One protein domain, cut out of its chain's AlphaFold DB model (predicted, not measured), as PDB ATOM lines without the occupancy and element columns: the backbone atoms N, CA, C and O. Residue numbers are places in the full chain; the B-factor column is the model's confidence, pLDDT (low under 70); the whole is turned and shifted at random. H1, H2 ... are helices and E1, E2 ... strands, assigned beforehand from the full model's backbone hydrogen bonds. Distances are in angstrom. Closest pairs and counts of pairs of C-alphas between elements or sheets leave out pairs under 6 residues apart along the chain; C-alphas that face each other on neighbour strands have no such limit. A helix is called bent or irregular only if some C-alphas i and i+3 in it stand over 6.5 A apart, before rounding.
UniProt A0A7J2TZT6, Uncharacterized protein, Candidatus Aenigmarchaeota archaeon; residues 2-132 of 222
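This is residues 2 to 132 of the 222 residues of an uncharacterized protein of Candidatus Aenigmarchaeota archaeon (UniProt A0A7J2TZT6). An elongated, loose model has a small three-stranded sheet, E1 E2 E3, toward one end, with H8 packed on it, and H2 and H3 at the other end, touching no helix. Between these ends, H5 runs beside H8, while the long helix H1 packs at steep or nearly right angles on H4 and H6. The printed part has 131 residues with eight named helices and three named strands, in the order E1 H1 H2 H3 H4 H5 H6 E2 H7 E3 H8. The sheet, in the order E1 E2 E3, is antiparallel, and the class is mostly helix. The radius of gyration of the C-alphas is 18.1 A, and the spans are 57 by 34 by 20 A.

E1, residues 9 to 11, is an edge strand, antiparallel to inner strand E2, residues 94 to 97; N 11 and O 95 are within hydrogen-bond range at 2.9 A. H1, residues 16 to 32, touches H4, residues 59 to 69, at a steep tilt of 51 degrees, opposite ways, the closest C-alphas being those of Met 28 and Gly 59, 3.9 A apart. H2, residues 37 to 42, and H3, residues 48 to 51, are close but not clearly touching, with the C-alphas of Tyr 40 and Lys 49 closest at 7.3 A. H5, residues 72 to 79, touches H8, residues 117 to 132, at a shallow tilt of 22 degrees, opposite ways; the C-alphas of Tyr 73 and Thr 128 are closest at 5.2 A. H6, residues 82 to 88, only just touches residues 22 to 26 of H1, with 3 pairs of C-alphas within 8 A, the closest Tyr 26 and Phe 84 at 7.6 A. H7, residues 106 to 109, only grazes the sheet. E3, residues 111 to 114, is antiparallel to E2, with N 96 and O 111 within hydrogen-bond range at 2.8 A. H8 is on the sheet and irregular, with C-alphas 127 and 130 7.3 A apart. Every O i to N i+4 pair is within hydrogen-bond range in H1, H4, H5 and H6, against 1 of 2 in H2 and 9 of 12 in H8; H3 and H7 are too short for such a pair.

E1 begins at C-alpha 9, (13.966, 53.815, 11.133). H1 is 23.7 A long, H4 15.6 A and H8 19.4 A, ending at C-alpha 132, (16.642, 57.613, 21.233).

The C-alphas farthest apart, Ile 54 and Lys 102, are 57.7 A apart. The printed part has no cut and no long link. Mean pLDDT of the printed part is 78.1; 38 residues are under 70, among them 2 to 11 and 37 to 57.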
ATOM      1  N   GLY A   2      15.968  45.159  -4.176       29.19
ATOM      2  CA  GLY A   2      15.648  46.582  -4.115       29.19
ATOM      3  C   GLY A   2      16.429  47.211  -2.968       29.19
ATOM      4  O   GLY A   2      16.286  46.789  -1.824       29.19
ATOM      5  N   SER A   3      17.296  48.163  -3.293       27.92
ATOM      6  CA  SER A   3      17.900  49.077  -2.330       27.92
ATOM      7  C   SER A   3      16.772  49.847  -1.631       27.92
ATOM      8  O   SER A   3      16.051  50.591  -2.291       27.92
ATOM      9  N   CYS A   4      16.562  49.631  -0.328       32.91
ATOM     10  CA  CYS A   4      15.601  50.414   0.455       32.91
ATOM     11  C   CYS A   4      16.205  51.801   0.734       32.91
ATOM     12  O   CYS A   4      16.809  52.023   1.782       32.91
ATOM     13  N   GLU A   5      16.090  52.729  -0.218       37.06
ATOM     14  CA  GLU A   5      16.574  54.115  -0.070       37.06
ATOM     15  C   GLU A   5      15.701  54.943   0.903       37.06
ATOM     16  O   GLU A   5      16.142  55.955   1.464       37.06
ATOM     17  N   GLU A   6      14.485  54.471   1.203       42.56
ATOM     18  CA  GLU A   6      13.476  55.198   1.988       42.56
ATOM     19  C   GLU A   6      13.205  54.659   3.398       42.56
ATOM     20  O   GLU A   6      12.472  55.298   4.143       42.56
ATOM     21  N   CYS A   7      13.853  53.572   3.818       39.88
ATOM     22  CA  CYS A   7      13.636  52.958   5.130       39.88
ATOM     23  C   CYS A   7      13.799  53.975   6.291       39.88
ATOM     24  O   CYS A   7      14.892  54.509   6.517       39.88
ATOM     25  N   LYS A   8      12.696  54.265   7.007       54.19
ATOM     26  CA  LYS A   8      12.565  55.423   7.916       54.19
ATOM     27  C   LYS A   8      13.237  55.256   9.281       54.19
ATOM     28  O   LYS A   8      13.694  56.248   9.835       54.19
ATOM     29  N   HIS A   9      13.367  54.038   9.810       55.38
ATOM     30  CA  HIS A   9      13.966  53.815  11.133       55.38
ATOM     31  C   HIS A   9      14.818  52.548  11.148       55.38
ATOM     32  O   HIS A   9      14.351  51.491  10.744       55.38
ATOM     33  N   ARG A  10      16.071  52.649  11.611       58.59
ATOM     34  CA  ARG A  10      16.932  51.488  11.878       58.59
ATOM     35  C   ARG A  10      16.751  51.097  13.334       58.59
ATOM     36  O   ARG A  10      17.203  51.834  14.209       58.59
ATOM     37  N   THR A  11      16.128  49.957  13.590       64.50
ATOM     38  CA  THR A  11      15.799  49.555  14.957       64.50
ATOM     39  C   THR A  11      16.253  48.124  15.223       64.50
ATOM     40  O   THR A  11      16.496  47.326  14.316       64.50
ATOM     41  N   ILE A  12      16.439  47.834  16.508       71.88
ATOM     42  CA  ILE A  12      16.626  46.495  17.052       71.88
ATOM     43  C   ILE A  12      15.593  46.330  18.158       71.88
ATOM     44  O   ILE A  12      15.585  47.116  19.114       71.88
ATOM     45  N   HIS A  13      14.789  45.272  18.078       73.56
ATOM     46  CA  HIS A  13      13.995  44.794  19.197       73.56
ATOM     47  C   HIS A  13      14.799  43.732  19.931       73.56
ATOM     48  O   HIS A  13      15.066  42.647  19.424       73.56
ATOM     49  N   ILE A  14      15.205  44.079  21.144       83.44
ATOM     50  CA  ILE A  14      15.805  43.155  22.092       83.44
ATOM     51  C   ILE A  14      15.289  43.503  23.478       83.44
ATOM     52  O   ILE A  14      15.110  44.682  23.802       83.44
ATOM     53  N   ASN A  15      15.049  42.474  24.285       86.69
ATOM     54  CA  ASN A  15      14.750  42.657  25.692       86.69
ATOM     55  C   ASN A  15      16.004  43.226  26.398       86.69
ATOM     56  O   ASN A  15      17.033  42.541  26.428       86.69
ATOM     57  N   PRO A  16      15.945  44.442  26.978       85.62
ATOM     58  CA  PRO A  16      17.097  45.054  27.642       85.62
ATOM     59  C   PRO A  16      17.576  44.239  28.848       85.62
ATOM     60  O   PRO A  16      18.779  44.163  29.081       85.62
ATOM     61  N   TYR A  17      16.676  43.552  29.560       88.50
ATOM     62  CA  TYR A  17      17.048  42.676  30.673       88.50
ATOM     63  C   TYR A  17      17.822  41.457  30.197       88.50
ATOM     64  O   TYR A  17      18.798  41.061  30.825       88.50
ATOM     65  N   TRP A  18      17.429  40.882  29.059       93.44
ATOM     66  CA  TRP A  18      18.178  39.775  28.476       93.44
ATOM     67  C   TRP A  18      19.594  40.227  28.107       93.44
ATOM     68  O   TRP A  18      20.559  39.561  28.477       93.44
ATOM     69  N   LEU A  19      19.727  41.377  27.438       93.12
ATOM     70  CA  LEU A  19      21.030  41.903  27.034       93.12
ATOM     71  C   LEU A  19      21.909  42.218  28.245       93.12
ATOM     72  O   LEU A  19      23.042  41.748  28.320       93.12
ATOM     73  N   GLY A  20      21.371  42.982  29.195       92.94
ATOM     74  CA  GLY A  20      22.099  43.418  30.379       92.94
ATOM     75  C   GLY A  20      22.544  42.248  31.244       92.94
ATOM     76  O   GLY A  20      23.721  42.152  31.582       92.94
ATOM     77  N   MET A  21      21.645  41.298  31.522       94.25
ATOM     78  CA  MET A  21      21.987  40.113  32.312       94.25
ATOM     79  C   MET A  21      23.042  39.249  31.624       94.25
ATOM     80  O   MET A  21      23.991  38.828  32.278       94.25
ATOM     81  N   ASN A  22      22.929  39.007  30.314       95.19
ATOM     82  CA  ASN A  22      23.933  38.212  29.602       95.19
ATOM     83  C   ASN A  22      25.293  38.913  29.552       95.19
ATOM     84  O   ASN A  22      26.312  38.244  29.693       95.19
ATOM     85  N   LEU A  23      25.327  40.241  29.408       95.50
ATOM     86  CA  LEU A  23      26.570  41.010  29.488       95.50
ATOM     87  C   LEU A  23      27.203  40.917  30.882       95.50
ATOM     88  O   LEU A  23      28.396  40.648  30.986       95.50
ATOM     89  N   LEU A  24      26.421  41.079  31.952       95.06
ATOM     90  CA  LEU A  24      26.922  40.968  33.326       95.06
ATOM     91  C   LEU A  24      27.431  39.558  33.645       95.06
ATOM     92  O   LEU A  24      28.517  39.413  34.204       95.06
ATOM     93  N   LEU A  25      26.695  38.515  33.245       93.38
ATOM     94  CA  LEU A  25      27.136  37.125  33.389       93.38
ATOM     95  C   LEU A  25      28.421  36.861  32.598       93.38
ATOM     96  O   LEU A  25      29.329  36.206  33.106       93.38
ATOM     97  N   TYR A  26      28.525  37.416  31.389       93.38
ATOM     98  CA  TYR A  26      29.722  37.302  30.564       93.38
ATOM     99  C   TYR A  26      30.933  37.995  31.204       93.38
ATOM    100  O   TYR A  26      32.018  37.423  31.243       93.38
ATOM    101  N   ILE A  27      30.753  39.191  31.774       91.88
ATOM    102  CA  ILE A  27      31.794  39.894  32.541       91.88
ATOM    103  C   ILE A  27      32.216  39.061  33.751       91.88
ATOM    104  O   ILE A  27      33.409  38.838  33.956       91.88
ATOM    105  N   MET A  28      31.251  38.563  34.525       90.12
ATOM    106  CA  MET A  28      31.509  37.749  35.710       90.12
ATOM    107  C   MET A  28      32.313  36.490  35.369       90.12
ATOM    108  O   MET A  28      33.292  36.190  36.050       90.12
ATOM    109  N   GLU A  29      31.944  35.776  34.302       88.00
ATOM    110  CA  GLU A  29      32.673  34.597  33.827       88.00
ATOM    111  C   GLU A  29      34.088  34.967  33.363       88.00
ATOM    112  O   GLU A  29      35.063  34.314  33.741       88.00
ATOM    113  N   LYS A  30      34.220  36.040  32.574       86.25
ATOM    114  CA  LYS A  30      35.493  36.460  31.982       86.25
ATOM    115  C   LYS A  30      36.500  36.903  33.047       86.25
ATOM    116  O   LYS A  30      37.642  36.448  33.028       86.25
ATOM    117  N   TRP A  31      36.070  37.719  34.012       84.88
ATOM    118  CA  TRP A  31      36.900  38.140  35.149       84.88
ATOM    119  C   TRP A  31      37.100  37.029  36.183       84.88
ATOM    120  O   TRP A  31      38.159  36.954  36.798       84.88
ATOM    121  N   GLY A  32      36.117  36.144  36.360       82.12
ATOM    122  CA  GLY A  32      36.226  34.990  37.251       82.12
ATOM    123  C   GLY A  32      37.267  33.972  36.784       82.12
ATOM    124  O   GLY A  32      37.996  33.438  37.618       82.12
ATOM    125  N   ASN A  33      37.366  33.758  35.467       79.56
ATOM    126  CA  ASN A  33      38.272  32.798  34.827       79.56
ATOM    127  C   ASN A  33      39.589  33.415  34.324       79.56
ATOM    128  O   ASN A  33      40.360  32.718  33.670       79.56
ATOM    129  N   GLY A  34      39.833  34.708  34.559       71.94
ATOM    130  CA  GLY A  34      41.079  35.364  34.146       71.94
ATOM    131  C   GLY A  34      41.252  35.581  32.653       71.94
ATOM    132  O   GLY A  34      42.351  35.881  32.203       71.94
ATOM    133  N   ARG A  35      40.166  35.520  31.879       70.69
ATOM    134  CA  ARG A  35      40.156  35.743  30.424       70.69
ATOM    135  C   ARG A  35      40.214  37.241  30.084       70.69
ATOM    136  O   ARG A  35      39.471  37.738  29.237       70.69
ATOM    137  N   VAL A  36      41.032  38.000  30.810       70.75
ATOM    138  CA  VAL A  36      41.097  39.468  30.786       70.75
ATOM    139  C   VAL A  36      42.542  39.949  30.750       70.75
ATOM    140  O   VAL A  36      43.445  39.251  31.184       70.75
ATOM    141  N   GLY A  37      42.757  41.169  30.254       67.44
ATOM    142  CA  GLY A  37      44.088  41.771  30.177       67.44
ATOM    143  C   GLY A  37      44.816  41.513  28.856       67.44
ATOM    144  O   GLY A  37      44.255  40.961  27.907       67.44
ATOM    145  N   PHE A  38      46.048  42.011  28.782       60.50
ATOM    146  CA  PHE A  38      46.906  41.916  27.601       60.50
ATOM    147  C   PHE A  38      47.377  40.476  27.364       60.50
ATOM    148  O   PHE A  38      47.281  39.982  26.247       60.50
ATOM    149  N   GLU A  39      47.741  39.775  28.438       62.06
ATOM    150  CA  GLU A  39      48.229  38.392  28.407       62.06
ATOM    151  C   GLU A  39      47.234  37.445  27.722       62.06
ATOM    152  O   GLU A  39      47.602  36.752  26.783       62.06
ATOM    153  N   TYR A  40      45.942  37.505  28.071       66.94
ATOM    154  CA  TYR A  40      44.908  36.694  27.409       66.94
ATOM    155  C   TYR A  40      44.673  37.075  25.932       66.94
ATOM    156  O   TYR A  40      44.310  36.229  25.109       66.94
ATOM    157  N   LYS A  41      44.844  38.355  25.566       65.88
ATOM    158  CA  LYS A  41      44.677  38.806  24.172       65.88
ATOM    159  C   LYS A  41      45.799  38.297  23.268       65.88
ATOM    160  O   LYS A  41      45.518  38.006  22.104       65.88
ATOM    161  N   ASP A  42      47.006  38.168  23.810       66.19
ATOM    162  CA  ASP A  42      48.203  37.732  23.088       66.19
ATOM    163  C   ASP A  42      48.289  36.214  22.880       66.19
ATOM    164  O   ASP A  42      49.071  35.764  22.038       66.19
ATOM    165  N   ILE A  43      47.446  35.422  23.555       69.31
ATOM    166  CA  ILE A  43      47.339  33.979  23.308       69.31
ATOM    167  C   ILE A  43      46.859  33.753  21.863       69.31
ATOM    168  O   ILE A  43      45.716  34.068  21.496       69.31
ATOM    169  N   LYS A  44      47.751  33.227  21.017       60.53
ATOM    170  CA  LYS A  44      47.487  32.977  19.590       60.53
ATOM    171  C   LYS A  44      46.757  31.658  19.348       60.53
ATOM    172  O   LYS A  44      46.037  31.564  18.355       60.53
ATOM    173  N   ASP A  45      46.912  30.681  20.237       67.56
ATOM    174  CA  ASP A  45      46.273  29.373  20.113       67.56
ATOM    175  C   ASP A  45      44.860  29.373  20.732       67.56
ATOM    176  O   ASP A  45      44.615  29.894  21.822       67.56
ATOM    177  N   ALA A  46      43.894  28.807  20.008       58.66
ATOM    178  CA  ALA A  46      42.519  28.673  20.475       58.66
ATOM    179  C   ALA A  46      42.368  27.576  21.543       58.66
ATOM    180  O   ALA A  46      41.469  27.687  22.379       58.66
ATOM    181  N   MET A  47      43.234  26.550  21.534       56.53
ATOM    182  CA  MET A  47      43.257  25.516  22.577       56.53
ATOM    183  C   MET A  47      43.755  26.088  23.908       56.53
ATOM    184  O   MET A  47      43.085  25.936  24.926       56.53
ATOM    185  N   GLU A  48      44.847  26.850  23.875       58.47
ATOM    186  CA  GLU A  48      45.456  27.490  25.051       58.47
ATOM    187  C   GLU A  48      44.481  28.489  25.721       58.47
ATOM    188  O   GLU A  48      44.297  28.480  26.938       58.47
ATOM    189  N   LYS A  49      43.689  29.234  24.929       60.06
ATOM    190  CA  LYS A  49      42.595  30.097  25.438       60.06
ATOM    191  C   LYS A  49      41.486  29.361  26.196       60.06
ATOM    192  O   LYS A  49      40.753  29.999  26.961       60.06
ATOM    193  N   GLY A  50      41.281  28.073  25.918       55.00
ATOM    194  CA  GLY A  50      40.250  27.249  26.552       55.00
ATOM    195  C   GLY A  50      40.704  26.614  27.868       55.00
ATOM    196  O   GLY A  50      39.868  26.404  28.757       55.00
ATOM    197  N   GLU A  51      42.003  26.337  27.985       53.97
ATOM    198  CA  GLU A  51      42.615  25.590  29.088       53.97
ATOM    199  C   GLU A  51      43.105  26.499  30.229       53.97
ATOM    200  O   GLU A  51      42.937  26.141  31.399       53.97
ATOM    201  N   ASP A  52      43.563  27.720  29.930       53.88
ATOM    202  CA  ASP A  52      44.045  28.689  30.925       53.88
ATOM    203  C   ASP A  52      42.906  29.422  31.655       53.88
ATOM    204  O   ASP A  52      42.684  30.629  31.523       53.88
ATOM    205  N   LYS A  53      42.142  28.688  32.468       54.66
ATOM    206  CA  LYS A  53      41.177  29.275  33.409       54.66
ATOM    207  C   LYS A  53      41.852  29.550  34.746       54.66
ATOM    208  O   LYS A  53      41.724  28.774  35.695       54.66
ATOM    209  N   ILE A  54      42.529  30.687  34.854       56.56
ATOM    210  CA  ILE A  54      43.006  31.179  36.148       56.56
ATOM    211  C   ILE A  54      41.784  31.646  36.945       56.56
ATOM    212  O   ILE A  54      41.189  32.683  36.653       56.56
ATOM    213  N   LYS A  55      41.379  30.883  37.967       60.97
ATOM    214  CA  LYS A  55      40.299  31.290  38.879       60.97
ATOM    215  C   LYS A  55      40.758  32.471  39.734       60.97
ATOM    216  O   LYS A  55      41.270  32.287  40.832       60.97
ATOM    217  N   LEU A  56      40.550  33.690  39.242       61.47
ATOM    218  CA  LEU A  56      40.818  34.912  40.002       61.47
ATOM    219  C   LEU A  56      39.769  35.159  41.087       61.47
ATOM    220  O   LEU A  56      40.060  35.852  42.055       61.47
ATOM    221  N   GLY A  57      38.546  34.640  40.922       69.00
ATOM    222  CA  GLY A  57      37.450  34.840  41.882       69.00
ATOM    223  C   GLY A  57      36.886  36.268  41.925       69.00
ATOM    224  O   GLY A  57      35.957  36.525  42.678       69.00
ATOM    225  N   LYS A  58      37.383  37.181  41.078       79.94
ATOM    226  CA  LYS A  58      37.023  38.614  41.052       79.94
ATOM    227  C   LYS A  58      35.851  38.961  40.126       79.94
ATOM    228  O   LYS A  58      35.638  40.123  39.790       79.94
ATOM    229  N   GLY A  59      35.107  37.956  39.659       85.50
ATOM    230  CA  GLY A  59      33.999  38.153  38.718       85.50
ATOM    231  C   GLY A  59      32.897  39.049  39.285       85.50
ATOM    232  O   GLY A  59      32.452  39.978  38.617       85.50
ATOM    233  N   TRP A  60      32.503  38.801  40.537       88.38
ATOM    234  CA  TRP A  60      31.489  39.596  41.235       88.38
ATOM    235  C   TRP A  60      31.955  41.021  41.533       88.38
ATOM    236  O   TRP A  60      31.200  41.959  41.293       88.38
ATOM    237  N   ASP A  61      33.205  41.191  41.969       90.94
ATOM    238  CA  ASP A  61      33.785  42.516  42.216       90.94
ATOM    239  C   ASP A  61      33.728  43.381  40.955       90.94
ATOM    240  O   ASP A  61      33.341  44.550  41.012       90.94
ATOM    241  N   LYS A  62      34.032  42.789  39.789       91.81
ATOM    242  CA  LYS A  62      33.952  43.516  38.523       91.81
ATOM    243  C   LYS A  62      32.522  43.889  38.151       91.81
ATOM    244  O   LYS A  62      32.298  44.989  37.658       91.81
ATOM    245  N   VAL A  63      31.555  42.999  38.369       93.06
ATOM    246  CA  VAL A  63      30.139  43.317  38.126       93.06
ATOM    247  C   VAL A  63      29.704  44.509  38.978       93.06
ATOM    248  O   VAL A  63      29.089  45.431  38.447       93.06
ATOM    249  N   LEU A  64      30.063  44.530  40.265       93.62
ATOM    250  CA  LEU A  64      29.740  45.643  41.160       93.62
ATOM    251  C   LEU A  64      30.413  46.949  40.730       93.62
ATOM    252  O   LEU A  64      29.762  47.991  40.731       93.62
ATOM    253  N   GLU A  65      31.680  46.892  40.308       93.94
ATOM    254  CA  GLU A  65      32.387  48.044  39.740       93.94
ATOM    255  C   GLU A  65      31.630  48.606  38.529       93.94
ATOM    256  O   GLU A  65      31.303  49.787  38.502       93.94
ATOM    257  N   VAL A  66      31.279  47.747  37.565       94.12
ATOM    258  CA  VAL A  66      30.570  48.150  36.343       94.12
ATOM    259  C   VAL A  66      29.227  48.794  36.658       94.12
ATOM    260  O   VAL A  66      28.924  49.862  36.132       94.12
ATOM    261  N   VAL A  67      28.432  48.183  37.540       92.19
ATOM    262  CA  VAL A  67      27.129  48.730  37.946       92.19
ATOM    263  C   VAL A  67      27.282  50.083  38.653       92.19
ATOM    264  O   VAL A  67      26.421  50.945  38.504       92.19
ATOM    265  N   ALA A  68      28.375  50.299  39.389       93.38
ATOM    266  CA  ALA A  68      28.632  51.559  40.081       93.38
ATOM    267  C   ALA A  68      29.149  52.676  39.156       93.38
ATOM    268  O   ALA A  68      28.869  53.848  39.408       93.38
ATOM    269  N   THR A  69      29.917  52.348  38.111       92.44
ATOM    270  CA  THR A  69      30.634  53.352  37.302       92.44
ATOM    271  C   THR A  69      30.025  53.633  35.933       92.44
ATOM    272  O   THR A  69      30.345  54.660  35.332       92.44
ATOM    273  N   ASN A  70      29.193  52.737  35.397       90.25
ATOM    274  CA  ASN A  70      28.715  52.830  34.021       90.25
ATOM    275  C   ASN A  70      27.256  53.287  33.921       90.25
ATOM    276  O   ASN A  70      26.371  52.789  34.606       90.25
ATOM    277  N   THR A  71      26.994  54.182  32.970       87.81
ATOM    278  CA  THR A  71      25.651  54.390  32.408       87.81
ATOM    279  C   THR A  71      25.342  53.317  31.362       87.81
ATOM    280  O   THR A  71      26.279  52.752  30.790       87.81
ATOM    281  N   ASP A  72      24.065  53.100  31.024       86.88
ATOM    282  CA  ASP A  72      23.637  52.149  29.977       86.88
ATOM    283  C   ASP A  72      24.429  52.306  28.671       86.88
ATOM    284  O   ASP A  72      24.870  51.325  28.073       86.88
ATOM    285  N   TYR A  73      24.670  53.557  28.267       85.31
ATOM    286  CA  TYR A  73      25.475  53.881  27.093       85.31
ATOM    287  C   TYR A  73      26.905  53.341  27.222       85.31
ATOM    288  O   TYR A  73      27.361  52.559  26.391       85.31
ATOM    289  N   THR A  74      27.615  53.723  28.289       87.62
ATOM    290  CA  THR A  74      29.013  53.304  28.490       87.62
ATOM    291  C   THR A  74      29.141  51.802  28.740       87.62
ATOM    292  O   THR A  74      30.158  51.207  28.385       87.62
ATOM    293  N   PHE A  75      28.111  51.182  29.320       92.94
ATOM    294  CA  PHE A  75      28.048  49.749  29.563       92.94
ATOM    295  C   PHE A  75      27.988  48.973  28.244       92.94
ATOM    296  O   PHE A  75      28.827  48.102  28.007       92.94
ATOM    297  N   ILE A  76      27.066  49.337  27.346       91.62
ATOM    298  CA  ILE A  76      26.994  48.738  26.007       91.62
ATOM    299  C   ILE A  76      28.267  49.053  25.217       91.62
ATOM    300  O   ILE A  76      28.846  48.152  24.616       91.62
ATOM    301  N   ASP A  77      28.743  50.299  25.235       89.31
ATOM    302  CA  ASP A  77      29.920  50.683  24.451       89.31
ATOM    303  C   ASP A  77      31.172  49.897  24.862       89.31
ATOM    304  O   ASP A  77      31.918  49.398  24.017       89.31
ATOM    305  N   THR A  78      31.367  49.691  26.161       90.69
ATOM    306  CA  THR A  78      32.556  49.002  26.672       90.69
ATOM    307  C   THR A  78      32.441  47.482  26.552       90.69
ATOM    308  O   THR A  78      33.391  46.820  26.130       90.69
ATOM    309  N   TYR A  79      31.291  46.908  26.926       94.06
ATOM    310  CA  TYR A  79      31.173  45.466  27.173       94.06
ATOM    311  C   TYR A  79      30.414  44.694  26.094       94.06
ATOM    312  O   TYR A  79      30.598  43.479  25.991       94.06
ATOM    313  N   PHE A  80      29.638  45.359  25.231       94.69
ATOM    314  CA  PHE A  80      29.110  44.729  24.021       94.69
ATOM    315  C   PHE A  80      30.228  44.630  22.977       94.69
ATOM    316  O   PHE A  80      30.364  45.472  22.085       94.69
ATOM    317  N   THR A  81      31.088  43.627  23.152       93.50
ATOM    318  CA  THR A  81      32.244  43.349  22.292       93.50
ATOM    319  C   THR A  81      31.862  42.463  21.108       93.50
ATOM    320  O   THR A  81      30.828  41.793  21.113       93.50
ATOM    321  N   GLU A  82      32.718  42.413  20.085       93.94
ATOM    322  CA  GLU A  82      32.501  41.518  18.942       93.94
ATOM    323  C   GLU A  82      32.547  40.037  19.354       93.94
ATOM    324  O   GLU A  82      31.802  39.224  18.814       93.94
ATOM    325  N   GLU A  83      33.384  39.699  20.339       91.31
ATOM    326  CA  GLU A  83      33.468  38.361  20.936       91.31
ATOM    327  C   GLU A  83      32.128  37.975  21.577       91.31
ATOM    328  O   GLU A  83      31.532  36.970  21.192       91.31
ATOM    329  N   PHE A  84      31.587  38.835  22.450       94.62
ATOM    330  CA  PHE A  84      30.267  38.631  23.051       94.62
ATOM    331  C   PHE A  84      29.168  38.511  21.987       94.62
ATOM    332  O   PHE A  84      28.318  37.624  22.062       94.62
ATOM    333  N   PHE A  85      29.196  39.380  20.971       94.75
ATOM    334  CA  PHE A  85      28.227  39.338  19.882       94.75
ATOM    335  C   PHE A  85      28.254  37.994  19.151       94.75
ATOM    336  O   PHE A  85      27.205  37.382  18.976       94.75
ATOM    337  N   ARG A  86      29.436  37.502  18.768       93.38
ATOM    338  CA  ARG A  86      29.574  36.221  18.062       93.38
ATOM    339  C   ARG A  86      29.126  35.036  18.918       93.38
ATOM    340  O   ARG A  86      28.453  34.152  18.399       93.38
ATOM    341  N   GLU A  87      29.471  35.034  20.204       92.00
ATOM    342  CA  GLU A  87      29.188  33.912  21.107       92.00
ATOM    343  C   GLU A  87      27.739  33.863  21.599       92.00
ATOM    344  O   GLU A  87      27.173  32.779  21.740       92.00
ATOM    345  N   LYS A  88      27.143  35.019  21.913       92.44
ATOM    346  CA  LYS A  88      25.872  35.090  22.653       92.44
ATOM    347  C   LYS A  88      24.761  35.818  21.911       92.44
ATOM    348  O   LYS A  88      23.600  35.558  22.202       92.44
ATOM    349  N   ALA A  89      25.081  36.717  20.978       92.56
ATOM    350  CA  ALA A  89      24.108  37.650  20.401       92.56
ATOM    351  C   ALA A  89      24.102  37.688  18.860       92.56
ATOM    352  O   ALA A  89      23.626  38.652  18.264       92.56
ATOM    353  N   SER A  90      24.590  36.633  18.198       91.62
ATOM    354  CA  SER A  90      24.714  36.550  16.732       91.62
ATOM    355  C   SER A  90      23.367  36.488  16.004       91.62
ATOM    356  O   SER A  90      23.292  36.718  14.797       91.62
ATOM    357  N   PHE A  91      22.291  36.220  16.747       90.19
ATOM    358  CA  PHE A  91      20.915  36.293  16.269       90.19
ATOM    359  C   PHE A  91      20.395  37.732  16.142       90.19
ATOM    360  O   PHE A  91      19.323  37.925  15.574       90.19
ATOM    361  N   LEU A  92      21.106  38.736  16.668       90.94
ATOM    362  CA  LEU A  92      20.689  40.128  16.545       90.94
ATOM    363  C   LEU A  92      20.931  40.656  15.136       90.94
ATOM    364  O   LEU A  92      21.972  40.435  14.517       90.94
ATOM    365  N   PHE A  93      19.961  41.419  14.656       89.12
ATOM    366  CA  PHE A  93      20.003  42.069  13.362       89.12
ATOM    367  C   PHE A  93      19.344  43.438  13.450       89.12
ATOM    368  O   PHE A  93      18.446  43.669  14.259       89.12
ATOM    369  N   VAL A  94      19.804  44.345  12.598       86.44
ATOM    370  CA  VAL A  94      19.174  45.641  12.390       86.44
ATOM    371  C   VAL A  94      18.135  45.464  11.298       86.44
ATOM    372  O   VAL A  94      18.451  44.975  10.207       86.44
ATOM    373  N   TYR A  95      16.908  45.877  11.578       84.00
ATOM    374  CA  TYR A  95      15.857  45.974  10.577       84.00
ATOM    375  C   TYR A  95      15.493  47.436  10.349       84.00
ATOM    376  O   TYR A  95      15.791  48.315  11.164       84.00
ATOM    377  N   ALA A  96      14.865  47.683   9.213       78.00
ATOM    378  CA  ALA A  96      14.195  48.930   8.944       78.00
ATOM    379  C   ALA A  96      12.884  48.667   8.217       78.00
ATOM    380  O   ALA A  96      12.785  47.721   7.441       78.00
ATOM    381  N   GLY A  97      11.888  49.492   8.495       71.19
ATOM    382  CA  GLY A  97      10.584  49.410   7.859       71.19
ATOM    383  C   GLY A  97       9.939  50.777   7.769       71.19
ATOM    384  O   GLY A  97      10.417  51.756   8.363       71.19
ATOM    385  N   ASP A  98       8.876  50.824   6.985       67.94
ATOM    386  CA  ASP A  98       8.000  51.979   6.907       67.94
ATOM    387  C   ASP A  98       7.052  52.022   8.107       67.94
ATOM    388  O   ASP A  98       6.879  51.042   8.828       67.94
ATOM    389  N   GLU A  99       6.444  53.182   8.349       65.31
ATOM    390  CA  GLU A  99       5.350  53.250   9.320       65.31
ATOM    391  C   GLU A  99       4.207  52.345   8.836       65.31
ATOM    392  O   GLU A  99       3.812  52.461   7.667       65.31
ATOM    393  N   PRO A 100       3.671  51.462   9.697       68.19
ATOM    394  CA  PRO A 100       2.601  50.559   9.304       68.19
ATOM    395  C   PRO A 100       1.384  51.363   8.860       68.19
ATOM    396  O   PRO A 100       0.971  52.334   9.508       68.19
ATOM    397  N   LYS A 101       0.767  50.950   7.752       76.44
ATOM    398  CA  LYS A 101      -0.523  51.519   7.360       76.44
ATOM    399  C   LYS A 101      -1.602  51.040   8.323       76.44
ATOM    400  O   LYS A 101      -1.460  50.043   9.028       76.44
ATOM    401  N   LYS A 102      -2.731  51.751   8.352       73.62
ATOM    402  CA  LYS A 102      -3.872  51.393   9.202       73.62
ATOM    403  C   LYS A 102      -4.310  49.945   8.925       73.62
ATOM    404  O   LYS A 102      -4.871  49.672   7.869       73.62
ATOM    405  N   GLY A 103      -4.091  49.057   9.896       75.62
ATOM    406  CA  GLY A 103      -4.427  47.631   9.811       75.62
ATOM    407  C   GLY A 103      -3.237  46.693   9.574       75.62
ATOM    408  O   GLY A 103      -3.425  45.484   9.677       75.62
ATOM    409  N   GLU A 104      -2.037  47.215   9.310       76.44
ATOM    410  CA  GLU A 104      -0.792  46.438   9.241       76.44
ATOM    411  C   GLU A 104      -0.147  46.331  10.629       76.44
ATOM    412  O   GLU A 104      -0.271  47.241  11.457       76.44
ATOM    413  N   ARG A 105       0.551  45.222  10.900       70.25
ATOM    414  CA  ARG A 105       1.427  45.136  12.075       70.25
ATOM    415  C   ARG A 105       2.762  45.774  11.725       70.25
ATOM    416  O   ARG A 105       3.230  45.652  10.598       70.25
ATOM    417  N   GLU A 106       3.409  46.402  12.701       67.81
ATOM    418  CA  GLU A 106       4.757  46.953  12.509       67.81
ATOM    419  C   GLU A 106       5.734  45.899  11.962       67.81
ATOM    420  O   GLU A 106       6.505  46.178  11.047       67.81
ATOM    421  N   GLU A 107       5.627  44.665  12.455       71.31
ATOM    422  CA  GLU A 107       6.446  43.518  12.050       71.31
ATOM    423  C   GLU A 107       6.355  43.194  10.551       71.31
ATOM    424  O   GLU A 107       7.347  42.765   9.962       71.31
ATOM    425  N   ASP A 108       5.205  43.456   9.921       74.06
ATOM    426  CA  ASP A 108       4.953  43.149   8.508       74.06
ATOM    427  C   ASP A 108       5.681  44.122   7.562       74.06
ATOM    428  O   ASP A 108       5.834  43.851   6.370       74.06
ATOM    429  N   THR A 109       6.159  45.251   8.091       74.81
ATOM    430  CA  THR A 109       6.880  46.281   7.328       74.81
ATOM    431  C   THR A 109       8.400  46.134   7.400       74.81
ATOM    432  O   THR A 109       9.133  46.806   6.668       74.81
ATOM    433  N   TYR A 110       8.908  45.280   8.294       78.62
ATOM    434  CA  TYR A 110      10.328  45.231   8.611       78.62
ATOM    435  C   TYR A 110      11.128  44.414   7.596       78.62
ATOM    436  O   TYR A 110      10.913  43.225   7.381       78.62
ATOM    437  N   THR A 111      12.158  45.042   7.040       82.25
ATOM    438  CA  THR A 111      13.193  44.393   6.237       82.25
ATOM    439  C   THR A 111      14.506  44.374   7.007       82.25
ATOM    440  O   THR A 111      14.956  45.393   7.532       82.25
ATOM    441  N   ILE A 112      15.166  43.217   7.065       85.50
ATOM    442  CA  ILE A 112      16.500  43.112   7.667       85.50
ATOM    443  C   ILE A 112      17.500  43.867   6.787       85.50
ATOM    444  O   ILE A 112      17.708  43.503   5.631       85.50
ATOM    445  N   ILE A 113      18.158  44.879   7.351       86.50
ATOM    446  CA  ILE A 113      19.129  45.715   6.633       86.50
ATOM    447  C   ILE A 113      20.582  45.355   6.952       86.50
ATOM    448  O   ILE A 113      21.462  45.575   6.123       86.50
ATOM    449  N   SER A 114      20.864  44.796   8.134       86.19
ATOM    450  CA  SER A 114      22.213  44.338   8.480       86.19
ATOM    451  C   SER A 114      22.215  43.303   9.600       86.19
ATOM    452  O   SER A 114      21.382  43.325  10.500       86.19
ATOM    453  N   ARG A 115      23.211  42.415   9.563       90.56
ATOM    454  CA  ARG A 115      23.558  41.474  10.642       90.56
ATOM    455  C   ARG A 115      24.985  41.685  11.162       90.56
ATOM    456  O   ARG A 115      25.523  40.848  11.876       90.56
ATOM    457  N   LYS A 116      25.645  42.769  10.744       91.06
ATOM    458  CA  LYS A 116      27.036  43.045  11.113       91.06
ATOM    459  C   LYS A 116      27.097  43.593  12.536       91.06
ATOM    460  O   LYS A 116      26.330  44.487  12.885       91.06
ATOM    461  N   TYR A 117      28.076  43.130  13.312       91.62
ATOM    462  CA  TYR A 117      28.313  43.566  14.694       91.62
ATOM    463  C   TYR A 117      28.319  45.094  14.857       91.62
ATOM    464  O   TYR A 117      27.637  45.614  15.735       91.62
ATOM    465  N   ARG A 118      29.050  45.821  13.997       89.00
ATOM    466  CA  ARG A 118      29.152  47.291  14.080       89.00
ATOM    467  C   ARG A 118      27.793  47.971  13.940       89.00
ATOM    468  O   ARG A 118      27.477  48.859  14.723       89.00
ATOM    469  N   ASP A 119      26.977  47.516  12.995       86.69
ATOM    470  CA  ASP A 119      25.651  48.088  12.764       86.69
ATOM    471  C   ASP A 119      24.713  47.780  13.937       86.69
ATOM    472  O   ASP A 119      23.971  48.654  14.383       86.69
ATOM    473  N   VAL A 120      24.800  46.560  14.487       89.31
ATOM    474  CA  VAL A 120      24.035  46.152  15.672       89.31
ATOM    475  C   VAL A 120      24.418  46.995  16.890       89.31
ATOM    476  O   VAL A 120      23.548  47.543  17.565       89.31
ATOM    477  N   LYS A 121      25.720  47.149  17.151       89.25
ATOM    478  CA  LYS A 121      26.231  47.949  18.268       89.25
ATOM    479  C   LYS A 121      25.809  49.411  18.150       89.25
ATOM    480  O   LYS A 121      25.300  49.963  19.119       89.25
ATOM    481  N   ASN A 122      25.946  50.017  16.972       84.12
ATOM    482  CA  ASN A 122      25.560  51.412  16.758       84.12
ATOM    483  C   ASN A 122      24.058  51.632  16.984       84.12
ATOM    484  O   ASN A 122      23.670  52.620  17.602       84.12
ATOM    485  N   ALA A 123      23.210  50.695  16.552       82.50
ATOM    486  CA  ALA A 123      21.774  50.775  16.808       82.50
ATOM    487  C   ALA A 123      21.426  50.621  18.306       82.50
ATOM    488  O   ALA A 123      20.540  51.317  18.799       82.50
ATOM    489  N   LEU A 124      22.143  49.775  19.058       86.50
ATOM    490  CA  LEU A 124      21.989  49.674  20.520       86.50
ATOM    491  C   LEU A 124      22.461  50.946  21.248       86.50
ATOM    492  O   LEU A 124      21.780  51.433  22.152       86.50
ATOM    493  N   LEU A 125      23.600  51.511  20.837       84.38
ATOM    494  CA  LEU A 125      24.135  52.759  21.392       84.38
ATOM    495  C   LEU A 125      23.216  53.947  21.113       84.38
ATOM    496  O   LEU A 125      22.974  54.768  21.992       84.38
ATOM    497  N   PHE A 126      22.629  54.005  19.919       78.12
ATOM    498  CA  PHE A 126      21.648  55.030  19.591       78.12
ATOM    499  C   PHE A 126      20.429  54.981  20.518       78.12
ATOM    500  O   PHE A 126      20.007  56.013  21.029       78.12
ATOM    501  N   ARG A 127      19.898  53.782  20.799       76.75
ATOM    502  CA  ARG A 127      18.765  53.623  21.725       76.75
ATOM    503  C   ARG A 127      19.101  54.036  23.156       76.75
ATOM    504  O   ARG A 127      18.203  54.461  23.869       76.75
ATOM    505  N   THR A 128      20.353  53.897  23.588       76.81
ATOM    506  CA  THR A 128      20.770  54.294  24.945       76.81
ATOM    507  C   THR A 128      21.139  55.770  25.047       76.81
ATOM    508  O   THR A 128      21.011  56.357  26.120       76.81
ATOM    509  N   TYR A 129      21.522  56.414  23.944       71.50
ATOM    510  CA  TYR A 129      21.772  57.850  23.912       71.50
ATOM    511  C   TYR A 129      20.446  58.635  23.955       71.50
ATOM    512  O   TYR A 129      19.685  58.655  22.989       71.50
ATOM    513  N   ASN A 130      20.146  59.259  25.103       69.94
ATOM    514  CA  ASN A 130      18.884  59.969  25.388       69.94
ATOM    515  C   ASN A 130      17.617  59.136  25.121       69.94
ATOM    516  O   ASN A 130      16.604  59.673  24.680       69.94
ATOM    517  N   ALA A 131      17.668  57.819  25.351       68.88
ATOM    518  CA  ALA A 131      16.569  56.898  25.038       68.88
ATOM    519  C   ALA A 131      16.112  56.942  23.557       68.88
ATOM    520  O   ALA A 131      14.964  56.625  23.247       68.88
ATOM    521  N   GLY A 132      16.985  57.376  22.637       65.69
ATOM    522  CA  GLY A 132      16.642  57.613  21.233       65.69
ATOM    523  C   GLY A 132      15.811  58.880  20.983       65.69
ATOM    524  O   GLY A 132      15.377  59.102  19.855       65.69
TER     525      GLY A 132